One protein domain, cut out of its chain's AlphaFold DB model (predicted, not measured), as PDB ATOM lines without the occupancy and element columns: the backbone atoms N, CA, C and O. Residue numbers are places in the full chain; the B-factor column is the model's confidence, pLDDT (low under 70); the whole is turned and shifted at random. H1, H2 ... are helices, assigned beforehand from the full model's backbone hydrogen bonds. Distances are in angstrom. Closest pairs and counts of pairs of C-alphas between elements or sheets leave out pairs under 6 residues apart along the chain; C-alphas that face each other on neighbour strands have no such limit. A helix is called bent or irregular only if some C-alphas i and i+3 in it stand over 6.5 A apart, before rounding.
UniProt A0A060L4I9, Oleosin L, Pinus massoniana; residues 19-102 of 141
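This is residues 19 to 102 of the 141 residues of the protein "Oleosin L" of Pinus massoniana (UniProt A0A060L4I9). Two long helices, H1 and H2, lie side by side and run opposite ways; the chain folds back between them through a tight link at one end of a narrow, elongated shape. The pair is loosely formed, with a single pair of their C-alphas within 8 A. The printed part has 84 residues with two named helices, H1 then H2, and no named strand; the class is all helix. It is extended, with a radius of gyration of the C-alphas of 19.2 A, and its spans of 63 by 22 by 12 A make it only just a rod.

H1, residues 19 to 57, and H2, residues 63 to 98, are close but not clearly touching. Their closest C-alphas are those of Ala 43 and Ala 73, 7.9 A apart. They run opposite ways at a shallow tilt of 13 degrees, and their centres are 13.2 A apart. The O i to N i+4 pairs are within hydrogen-bond range in 34 of 35 cases in H1 and in 31 of 32 in H2.

H1 begins at C-alpha 19, (30.486, 48.449, -13.777), and ends at C-alpha 57, (16.474, 2.131, -39.625), 54.9 A away. H2 measures 51.7 A from the C-alpha of Ile 63 to that of Ala 98, at (9.723, 48.854, -11.792). Neither helix is bent.

The two C-alphas farthest apart are those of Leu 59 and Gly 100, at 63.7 A, while the first and last printed C-alphas, of Thr 19 and Pro 102, are 21.0 A apart. Residues 19 to 27, 55 to 61 and 94 to 100 stand free. The link of five residues from H1 to H2 is tight, and the printed part has no cut. The mean pLDDT of the printed part is 77.5; residues 20, 51, 53 to 65, 67 and 100 to 102 are under 70.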
ATOM      1  N   THR A  19      30.188  49.876 -13.870       71.95
ATOM      2  CA  THR A  19      30.486  48.449 -13.777       71.95
ATOM      3  C   THR A  19      29.217  47.596 -13.705       71.95
ATOM      4  O   THR A  19      29.136  46.591 -14.395       71.95
ATOM      5  N   GLN A  20      28.174  47.995 -12.976       69.03
ATOM      6  CA  GLN A  20      26.933  47.220 -12.874       69.03
ATOM      7  C   GLN A  20      26.142  47.215 -14.185       69.03
ATOM      8  O   GLN A  20      25.616  46.175 -14.578       69.03
ATOM      9  N   ILE A  21      26.083  48.350 -14.892       73.05
ATOM     10  CA  ILE A  21      25.417  48.424 -16.203       73.05
ATOM     11  C   ILE A  21      26.157  47.552 -17.223       73.05
ATOM     12  O   ILE A  21      25.526  46.798 -17.966       73.05
ATOM     13  N   SER A  22      27.490  47.623 -17.243       77.41
ATOM     14  CA  SER A  22      28.296  46.811 -18.159       77.41
ATOM     15  C   SER A  22      28.235  45.323 -17.810       77.41
ATOM     16  O   SER A  22      28.008  44.515 -18.704       77.41
ATOM     17  N   VAL A  23      28.330  44.943 -16.533       78.13
ATOM     18  CA  VAL A  23      28.195  43.543 -16.090       78.13
ATOM     19  C   VAL A  23      26.813  42.996 -16.428       78.13
ATOM     20  O   VAL A  23      26.724  41.901 -16.974       78.13
ATOM     21  N   LEU A  24      25.735  43.750 -16.188       78.47
ATOM     22  CA  LEU A  24      24.388  43.321 -16.567       78.47
ATOM     23  C   LEU A  24      24.283  43.099 -18.081       78.47
ATOM     24  O   LEU A  24      23.723  42.097 -18.516       78.47
ATOM     25  N   PHE A  25      24.865  43.991 -18.887       80.61
ATOM     26  CA  PHE A  25      24.916  43.829 -20.337       80.61
ATOM     27  C   PHE A  25      25.702  42.575 -20.753       80.61
ATOM     28  O   PHE A  25      25.198  41.782 -21.548       80.61
ATOM     29  N   PHE A  26      26.890  42.352 -20.183       82.56
ATOM     30  CA  PHE A  26      27.703  41.163 -20.448       82.56
ATOM     31  C   PHE A  26      27.007  39.869 -20.022       82.56
ATOM     32  O   PHE A  26      27.074  38.885 -20.750       82.56
ATOM     33  N   VAL A  27      26.310  39.856 -18.883       80.44
ATOM     34  CA  VAL A  27      25.575  38.681 -18.393       80.44
ATOM     35  C   VAL A  27      24.362  38.386 -19.270       80.44
ATOM     36  O   VAL A  27      24.143  37.231 -19.624       80.44
ATOM     37  N   VAL A  28      23.592  39.404 -19.666       79.55
ATOM     38  CA  VAL A  28      22.416  39.225 -20.533       79.55
ATOM     39  C   VAL A  28      22.836  38.766 -21.929       79.55
ATOM     40  O   VAL A  28      22.279  37.799 -22.448       79.55
ATOM     41  N   MET A  29      23.845  39.406 -22.525       82.43
ATOM     42  CA  MET A  29      24.348  39.019 -23.844       82.43
ATOM     43  C   MET A  29      25.058  37.667 -23.804       82.43
ATOM     44  O   MET A  29      24.761  36.795 -24.614       82.43
ATOM     45  N   GLY A  30      25.959  37.460 -22.842       80.82
ATOM     46  CA  GLY A  30      26.680  36.203 -22.666       80.82
ATOM     47  C   GLY A  30      25.724  35.046 -22.395       80.82
ATOM     48  O   GLY A  30      25.735  34.061 -23.123       80.82
ATOM     49  N   GLY A  31      24.828  35.189 -21.418       77.96
ATOM     50  CA  GLY A  31      23.822  34.178 -21.096       77.96
ATOM     51  C   GLY A  31      22.902  33.861 -22.277       77.96
ATOM     52  O   GLY A  31      22.668  32.690 -22.566       77.96
ATOM     53  N   GLY A  32      22.447  34.882 -23.011       77.56
ATOM     54  CA  GLY A  32      21.629  34.706 -24.212       77.56
ATOM     55  C   GLY A  32      22.358  33.960 -25.334       77.56
ATOM     56  O   GLY A  32      21.789  33.048 -25.937       77.56
ATOM     57  N   VAL A  33      23.630  34.289 -25.586       81.08
ATOM     58  CA  VAL A  33      24.452  33.622 -26.610       81.08
ATOM     59  C   VAL A  33      24.784  32.190 -26.204       81.08
ATOM     60  O   VAL A  33      24.618  31.293 -27.023       81.08
ATOM     61  N   LEU A  34      25.194  31.943 -24.956       83.15
ATOM     62  CA  LEU A  34      25.467  30.588 -24.468       83.15
ATOM     63  C   LEU A  34      24.208  29.713 -24.490       83.15
ATOM     64  O   LEU A  34      24.283  28.557 -24.901       83.15
ATOM     65  N   ALA A  35      23.049  30.253 -24.101       79.85
ATOM     66  CA  ALA A  35      21.781  29.530 -24.177       79.85
ATOM     67  C   ALA A  35      21.404  29.209 -25.630       79.85
ATOM     68  O   ALA A  35      21.031  28.076 -25.930       79.85
ATOM     69  N   SER A  36      21.575  30.172 -26.540       79.69
ATOM     70  CA  SER A  36      21.341  29.969 -27.973       79.69
ATOM     71  C   SER A  36      22.296  28.929 -28.559       79.69
ATOM     72  O   SER A  36      21.867  28.049 -29.300       79.69
ATOM     73  N   LEU A  37      23.580  28.982 -28.190       85.36
ATOM     74  CA  LEU A  37      24.605  28.047 -28.645       85.36
ATOM     75  C   LEU A  37      24.356  26.633 -28.111       85.36
ATOM     76  O   LEU A  37      24.477  25.674 -28.864       85.36
ATOM     77  N   SER A  38      23.956  26.503 -26.843       84.74
ATOM     78  CA  SER A  38      23.585  25.222 -26.232       84.74
ATOM     79  C   SER A  38      22.335  24.634 -26.884       84.74
ATOM     80  O   SER A  38      22.331  23.464 -27.253       84.74
ATOM     81  N   ALA A  39      21.302  25.449 -27.123       81.88
ATOM     82  CA  ALA A  39      20.104  25.015 -27.838       81.88
ATOM     83  C   ALA A  39      20.430  24.553 -29.266       81.88
ATOM     84  O   ALA A  39      19.909  23.536 -29.717       81.88
ATOM     85  N   LEU A  40      21.326  25.260 -29.962       80.53
ATOM     86  CA  LEU A  40      21.756  24.901 -31.311       80.53
ATOM     87  C   LEU A  40      22.618  23.632 -31.324       80.53
ATOM     88  O   LEU A  40      22.424  22.777 -32.183       80.53
ATOM     89  N   ALA A  41      23.529  23.480 -30.361       84.21
ATOM     90  CA  ALA A  41      24.332  22.275 -30.194       84.21
ATOM     91  C   ALA A  41      23.445  21.069 -29.878       84.21
ATOM     92  O   ALA A  41      23.565  20.052 -30.548       84.21
ATOM     93  N   LEU A  42      22.505  21.203 -28.936       82.17
ATOM     94  CA  LEU A  42      21.525  20.168 -28.611       82.17
ATOM     95  C   LEU A  42      20.656  19.823 -29.820       82.17
ATOM     96  O   LEU A  42      20.495  18.646 -30.111       82.17
ATOM     97  N   ALA A  43      20.144  20.808 -30.564       79.35
ATOM     98  CA  ALA A  43      19.386  20.554 -31.789       79.35
ATOM     99  C   ALA A  43      20.243  19.832 -32.840       79.35
ATOM    100  O   ALA A  43      19.789  18.860 -33.433       79.35
ATOM    101  N   GLY A  44      21.499  20.247 -33.021       77.42
ATOM    102  CA  GLY A  44      22.457  19.583 -33.901       77.42
ATOM    103  C   GLY A  44      22.758  18.150 -33.465       77.42
ATOM    104  O   GLY A  44      22.765  17.253 -34.300       77.42
ATOM    105  N   THR A  45      22.936  17.905 -32.164       82.33
ATOM    106  CA  THR A  45      23.115  16.561 -31.603       82.33
ATOM    107  C   THR A  45      21.862  15.726 -31.782       82.33
ATOM    108  O   THR A  45      21.978  14.591 -32.210       82.33
ATOM    109  N   VAL A  46      20.674  16.264 -31.510       78.23
ATOM    110  CA  VAL A  46      19.401  15.560 -31.696       78.23
ATOM    111  C   VAL A  46      19.213  15.212 -33.166       78.23
ATOM    112  O   VAL A  46      18.899  14.069 -33.458       78.23
ATOM    113  N   VAL A  47      19.485  16.131 -34.096       73.64
ATOM    114  CA  VAL A  47      19.442  15.863 -35.541       73.64
ATOM    115  C   VAL A  47      20.488  14.821 -35.937       73.64
ATOM    116  O   VAL A  47      20.151  13.883 -36.644       73.64
ATOM    117  N   LEU A  48      21.727  14.910 -35.446       78.68
ATOM    118  CA  LEU A  48      22.781  13.926 -35.716       78.68
ATOM    119  C   LEU A  48      22.443  12.548 -35.132       78.68
ATOM    120  O   LEU A  48      22.658  11.532 -35.782       78.68
ATOM    121  N   MET A  49      21.861  12.507 -33.936       75.87
ATOM    122  CA  MET A  49      21.369  11.304 -33.272       75.87
ATOM    123  C   MET A  49      20.185  10.732 -34.053       75.87
ATOM    124  O   MET A  49      20.148   9.531 -34.282       75.87
ATOM    125  N   LEU A  50      19.296  11.578 -34.579       72.71
ATOM    126  CA  LEU A  50      18.243  11.232 -35.536       72.71
ATOM    127  C   LEU A  50      18.748  10.958 -36.956       72.71
ATOM    128  O   LEU A  50      17.920  10.593 -37.774       72.71
ATOM    129  N   ILE A  51      20.037  11.111 -37.279       68.40
ATOM    130  CA  ILE A  51      20.656  10.633 -38.531       68.40
ATOM    131  C   ILE A  51      21.367   9.299 -38.275       68.40
ATOM    132  O   ILE A  51      21.231   8.364 -39.060       68.40
ATOM    133  N   LEU A  52      22.045   9.152 -37.135       73.10
ATOM    134  CA  LEU A  52      22.596   7.874 -36.678       73.10
ATOM    135  C   LEU A  52      21.496   6.828 -36.452       73.10
ATOM    136  O   LEU A  52      21.659   5.670 -36.829       73.10
ATOM    137  N   THR A  53      20.362   7.239 -35.879       68.58
ATOM    138  CA  THR A  53      19.210   6.365 -35.615       68.58
ATOM    139  C   THR A  53      18.642   5.769 -36.912       68.58
ATOM    140  O   THR A  53      18.503   4.556 -36.978       68.58
ATOM    141  N   PRO A  54      18.386   6.519 -38.001       61.44
ATOM    142  CA  PRO A  54      17.969   5.958 -39.266       61.44
ATOM    143  C   PRO A  54      19.087   5.278 -40.029       61.44
ATOM    144  O   PRO A  54      18.748   4.393 -40.780       61.44
ATOM    145  N   VAL A  55      20.385   5.520 -39.827       64.21
ATOM    146  CA  VAL A  55      21.384   4.571 -40.370       64.21
ATOM    147  C   VAL A  55      21.160   3.153 -39.808       64.21
ATOM    148  O   VAL A  55      21.345   2.177 -40.531       64.21
ATOM    149  N   PHE A  56      20.620   3.041 -38.587       56.17
ATOM    150  CA  PHE A  56      20.055   1.801 -38.036       56.17
ATOM    151  C   PHE A  56      18.652   1.427 -38.585       56.17
ATOM    152  O   PHE A  56      18.334   0.242 -38.628       56.17
ATOM    153  N   LEU A  57      17.810   2.383 -39.026       59.09
ATOM    154  CA  LEU A  57      16.474   2.131 -39.625       59.09
ATOM    155  C   LEU A  57      16.414   2.137 -41.174       59.09
ATOM    156  O   LEU A  57      15.347   1.868 -41.723       59.09
ATOM    157  N   LEU A  58      17.502   2.397 -41.907       61.25
ATOM    158  CA  LEU A  58      17.565   2.544 -43.377       61.25
ATOM    159  C   LEU A  58      17.314   1.219 -44.126       61.25
ATOM    160  O   LEU A  58      17.413   1.166 -45.349       61.25
ATOM    161  N   LEU A  59      16.896   0.173 -43.409       60.53
ATOM    162  CA  LEU A  59      16.140  -0.946 -43.966       60.53
ATOM    163  C   LEU A  59      14.627  -0.648 -44.174       60.53
ATOM    164  O   LEU A  59      13.898  -1.563 -44.543       60.53
ATOM    165  N   SER A  60      14.111   0.576 -43.970       59.34
ATOM    166  CA  SER A  60      12.667   0.882 -44.111       59.34
ATOM    167  C   SER A  60      12.363   2.318 -44.620       59.34
ATOM    168  O   SER A  60      13.077   3.257 -44.254       59.34
ATOM    169  N   PRO A  61      11.324   2.536 -45.468       62.78
ATOM    170  CA  PRO A  61      11.074   3.787 -46.202       62.78
ATOM    171  C   PRO A  61      10.490   4.896 -45.307       62.78
ATOM    172  O   PRO A  61       9.279   5.089 -45.230       62.78
ATOM    173  N   VAL A  62      11.363   5.649 -44.632       66.92
ATOM    174  CA  VAL A  62      10.984   6.615 -43.578       66.92
ATOM    175  C   VAL A  62      11.345   8.079 -43.906       66.92
ATOM    176  O   VAL A  62      11.362   8.941 -43.039       66.92
ATOM    177  N   ILE A  63      11.599   8.422 -45.173       60.44
ATOM    178  CA  ILE A  63      12.026   9.789 -45.556       60.44
ATOM    179  C   ILE A  63      10.939  10.851 -45.264       60.44
ATOM    180  O   ILE A  63      11.273  11.996 -44.958       60.44
ATOM    181  N   LEU A  64       9.649  10.483 -45.280       67.48
ATOM    182  CA  LEU A  64       8.534  11.402 -44.993       67.48
ATOM    183  C   LEU A  64       8.636  12.094 -43.613       67.48
ATOM    184  O   LEU A  64       8.576  13.324 -43.571       67.48
ATOM    185  N   PRO A  65       8.817  11.375 -42.486       69.10
ATOM    186  CA  PRO A  65       8.955  12.021 -41.179       69.10
ATOM    187  C   PRO A  65      10.228  12.862 -41.033       69.10
ATOM    188  O   PRO A  65      10.201  13.855 -40.312       69.10
ATOM    189  N   VAL A  66      11.321  12.538 -41.734       70.00
ATOM    190  CA  VAL A  66      12.588  13.285 -41.610       70.00
ATOM    191  C   VAL A  66      12.419  14.740 -42.057       70.00
ATOM    192  O   VAL A  66      12.830  15.658 -41.346       70.00
ATOM    193  N   GLY A  67      11.753  14.969 -43.195       69.44
ATOM    194  CA  GLY A  67      11.484  16.324 -43.688       69.44
ATOM    195  C   GLY A  67      10.593  17.135 -42.742       69.44
ATOM    196  O   GLY A  67      10.859  18.312 -42.498       69.44
ATOM    197  N   ALA A  68       9.576  16.495 -42.154       76.31
ATOM    198  CA  ALA A  68       8.682  17.137 -41.193       76.31
ATOM    199  C   ALA A  68       9.419  17.558 -39.915       76.31
ATOM    200  O   ALA A  68       9.191  18.657 -39.419       76.31
ATOM    201  N   VAL A  69      10.339  16.729 -39.412       74.68
ATOM    202  CA  VAL A  69      11.147  17.063 -38.231       74.68
ATOM    203  C   VAL A  69      12.077  18.241 -38.516       74.68
ATOM    204  O   VAL A  69      12.172  19.140 -37.687       74.68
ATOM    205  N   ILE A  70      12.711  18.290 -39.692       79.36
ATOM    206  CA  ILE A  70      13.565  19.424 -40.086       79.36
ATOM    207  C   ILE A  70      12.736  20.709 -40.203       79.36
ATOM    208  O   ILE A  70      13.135  21.748 -39.678       79.36
ATOM    209  N   ALA A  71      11.565  20.642 -40.843       82.01
ATOM    210  CA  ALA A  71      10.667  21.786 -40.973       82.01
ATOM    211  C   ALA A  71      10.154  22.267 -39.605       82.01
ATOM    212  O   ALA A  71      10.161  23.467 -39.333       82.01
ATOM    213  N   LEU A  72       9.765  21.343 -38.722       84.04
ATOM    214  CA  LEU A  72       9.322  21.649 -37.362       84.04
ATOM    215  C   LEU A  72      10.458  22.253 -36.530       84.04
ATOM    216  O   LEU A  72      10.234  23.222 -35.813       84.04
ATOM    217  N   ALA A  73      11.676  21.724 -36.645       81.89
ATOM    218  CA  ALA A  73      12.848  22.246 -35.952       81.89
ATOM    219  C   ALA A  73      13.194  23.663 -36.430       81.89
ATOM    220  O   ALA A  73      13.426  24.548 -35.608       81.89
ATOM    221  N   ALA A  74      13.160  23.906 -37.742       85.40
ATOM    222  CA  ALA A  74      13.363  25.236 -38.310       85.40
ATOM    223  C   ALA A  74      12.272  26.222 -37.856       85.40
ATOM    224  O   ALA A  74      12.580  27.350 -37.469       85.40
ATOM    225  N   ALA A  75      11.008  25.786 -37.841       86.75
ATOM    226  CA  ALA A  75       9.890  26.585 -37.352       86.75
ATOM    227  C   ALA A  75      10.022  26.899 -35.855       86.75
ATOM    228  O   ALA A  75       9.863  28.050 -35.456       86.75
ATOM    229  N   ALA A  76      10.373  25.906 -35.032       84.62
ATOM    230  CA  ALA A  76      10.607  26.076 -33.603       84.62
ATOM    231  C   ALA A  76      11.782  27.022 -33.334       84.62
ATOM    232  O   ALA A  76      11.690  27.868 -32.449       84.62
ATOM    233  N   PHE A  77      12.853  26.938 -34.125       85.11
ATOM    234  CA  PHE A  77      14.001  27.830 -34.004       85.11
ATOM    235  C   PHE A  77      13.638  29.279 -34.355       85.11
ATOM    236  O   PHE A  77      13.897  30.190 -33.572       85.11
ATOM    237  N   MET A  78      12.960  29.500 -35.486       88.19
ATOM    238  CA  MET A  78      12.489  30.833 -35.887       88.19
ATOM    239  C   MET A  78      11.507  31.429 -34.871       88.19
ATOM    240  O   MET A  78      11.596  32.615 -34.531       88.19
ATOM    241  N   ALA A  79      10.598  30.604 -34.346       89.01
ATOM    242  CA  ALA A  79       9.674  30.999 -33.293       89.01
ATOM    243  C   ALA A  79      10.421  31.355 -32.001       89.01
ATOM    244  O   ALA A  79      10.170  32.415 -31.434       89.01
ATOM    245  N   ALA A  80      11.380  30.534 -31.566       86.61
ATOM    246  CA  ALA A  80      12.163  30.773 -30.356       86.61
ATOM    247  C   ALA A  80      12.994  32.059 -30.440       86.61
ATOM    248  O   ALA A  80      13.036  32.808 -29.470       86.61
ATOM    249  N   VAL A  81      13.601  32.364 -31.591       85.41
ATOM    250  CA  VAL A  81      14.357  33.615 -31.788       85.41
ATOM    251  C   VAL A  81      13.428  34.826 -31.724       85.41
ATOM    252  O   VAL A  81      13.715  35.798 -31.025       85.41
ATOM    253  N   THR A  82      12.282  34.755 -32.404       90.29
ATOM    254  CA  THR A  82      11.310  35.857 -32.447       90.29
ATOM    255  C   THR A  82      10.708  36.117 -31.064       90.29
ATOM    256  O   THR A  82      10.667  37.258 -30.599       90.29
ATOM    257  N   ILE A  83      10.294  35.054 -30.370       90.32
ATOM    258  CA  ILE A  83       9.763  35.120 -29.005       90.32
ATOM    259  C   ILE A  83      10.860  35.539 -28.024       90.32
ATOM    260  O   ILE A  83      10.582  36.304 -27.108       90.32
ATOM    261  N   GLY A  84      12.105  35.107 -28.222       87.22
ATOM    262  CA  GLY A  84      13.242  35.485 -27.387       87.22
ATOM    263  C   GLY A  84      13.499  36.991 -27.407       87.22
ATOM    264  O   GLY A  84      13.617  37.607 -26.348       87.22
ATOM    265  N   ILE A  85      13.498  37.608 -28.593       87.73
ATOM    266  CA  ILE A  85      13.646  39.065 -28.738       87.73
ATOM    267  C   ILE A  85      12.449  39.793 -28.111       87.73
ATOM    268  O   ILE A  85      12.635  40.734 -27.335       87.73
ATOM    269  N   ALA A  86      11.224  39.350 -28.410       90.22
ATOM    270  CA  ALA A  86      10.009  39.956 -27.867       90.22
ATOM    271  C   ALA A  86       9.940  39.846 -26.331       90.22
ATOM    272  O   ALA A  86       9.623  40.819 -25.645       90.22
ATOM    273  N   GLY A  87      10.294  38.684 -25.786       88.50
ATOM    274  CA  GLY A  87      10.344  38.410 -24.353       88.50
ATOM    275  C   GLY A  87      11.416  39.231 -23.649       88.50
ATOM    276  O   GLY A  87      11.132  39.849 -22.625       88.50
ATOM    277  N   ALA A  88      12.620  39.326 -24.219       86.36
ATOM    278  CA  ALA A  88      13.675  40.186 -23.689       86.36
ATOM    279  C   ALA A  88      13.238  41.659 -23.660       86.36
ATOM    280  O   ALA A  88      13.412  42.330 -22.643       86.36
ATOM    281  N   ALA A  89      12.606  42.157 -24.728       85.23
ATOM    282  CA  ALA A  89      12.082  43.519 -24.774       85.23
ATOM    283  C   ALA A  89      11.006  43.768 -23.700       85.23
ATOM    284  O   ALA A  89      11.043  44.799 -23.023       85.23
ATOM    285  N   ALA A  90      10.089  42.818 -23.495       87.44
ATOM    286  CA  ALA A  90       9.067  42.903 -22.453       87.44
ATOM    287  C   ALA A  90       9.678  42.900 -21.043       87.44
ATOM    288  O   ALA A  90       9.309  43.728 -20.212       87.44
ATOM    289  N   LEU A  91      10.657  42.029 -20.778       87.07
ATOM    290  CA  LEU A  91      11.370  41.990 -19.498       87.07
ATOM    291  C   LEU A  91      12.132  43.290 -19.234       87.07
ATOM    292  O   LEU A  91      12.054  43.829 -18.133       87.07
ATOM    293  N   ILE A  92      12.818  43.831 -20.245       84.61
ATOM    294  CA  ILE A  92      13.490  45.133 -20.153       84.61
ATOM    295  C   ILE A  92      12.471  46.230 -19.834       84.61
ATOM    296  O   ILE A  92      12.737  47.090 -18.996       84.61
ATOM    297  N   TRP A  93      11.301  46.204 -20.474       82.89
ATOM    298  CA  TRP A  93      10.247  47.182 -20.234       82.89
ATOM    299  C   TRP A  93       9.711  47.109 -18.801       82.89
ATOM    300  O   TRP A  93       9.683  48.133 -18.121       82.89
ATOM    301  N   VAL A  94       9.381  45.911 -18.310       86.98
ATOM    302  CA  VAL A  94       8.919  45.696 -16.927       86.98
ATOM    303  C   VAL A  94       9.995  46.089 -15.916       86.98
ATOM    304  O   VAL A  94       9.705  46.783 -14.946       86.98
ATOM    305  N   TYR A  95      11.249  45.706 -16.153       81.88
ATOM    306  CA  TYR A  95      12.365  46.049 -15.275       81.88
ATOM    307  C   TYR A  95      12.583  47.564 -15.185       81.88
ATOM    308  O   TYR A  95      12.762  48.113 -14.095       81.88
ATOM    309  N   ARG A  96      12.521  48.266 -16.324       78.05
ATOM    310  CA  ARG A  96      12.612  49.734 -16.365       78.05
ATOM    311  C   ARG A  96      11.407  50.402 -15.715       78.05
ATOM    312  O   ARG A  96      11.595  51.394 -15.017       78.05
ATOM    313  N   TYR A  97      10.211  49.849 -15.909       75.14
ATOM    314  CA  TYR A  97       8.984  50.323 -15.273       75.14
ATOM    315  C   TYR A  97       9.068  50.210 -13.745       75.14
ATOM    316  O   TYR A  97       8.820  51.187 -13.046       75.14
ATOM    317  N   ALA A  98       9.521  49.065 -13.225       79.98
ATOM    318  CA  ALA A  98       9.723  48.854 -11.792       79.98
ATOM    319  C   ALA A  98      10.778  49.800 -11.191       79.98
ATOM    320  O   ALA A  98      10.634  50.241 -10.055       79.98
ATOM    321  N   ARG A  99      11.823  50.151 -11.954       78.59
ATOM    322  CA  ARG A  99      12.835  51.138 -11.538       78.59
ATOM    323  C   ARG A  99      12.408  52.600 -11.732       78.59
ATOM    324  O   ARG A  99      13.210  53.487 -11.459       78.59
ATOM    325  N   GLY A 100      11.203  52.870 -12.239       62.96
ATOM    326  CA  GLY A 100      10.742  54.232 -12.529       62.96
ATOM    327  C   GLY A 100      11.575  54.958 -13.593       62.96
ATOM    328  O   GLY A 100      11.536  56.184 -13.673       62.96
ATOM    329  N   GLN A 101      12.357  54.235 -14.404       64.44
ATOM    330  CA  GLN A 101      13.182  54.863 -15.434       64.44
ATOM    331  C   GLN A 101      12.297  55.340 -16.591       64.44
ATOM    332  O   GLN A 101      11.443  54.565 -17.036       64.44
ATOM    333  N   PRO A 102      12.533  56.549 -17.146       59.42
ATOM    334  CA  PRO A 102      11.816  57.020 -18.321       59.42
ATOM    335  C   PRO A 102      11.961  55.964 -19.413       59.42
ATOM    336  O   PRO A 102      13.068  55.571 -19.810       59.42
TER     337      PRO A 102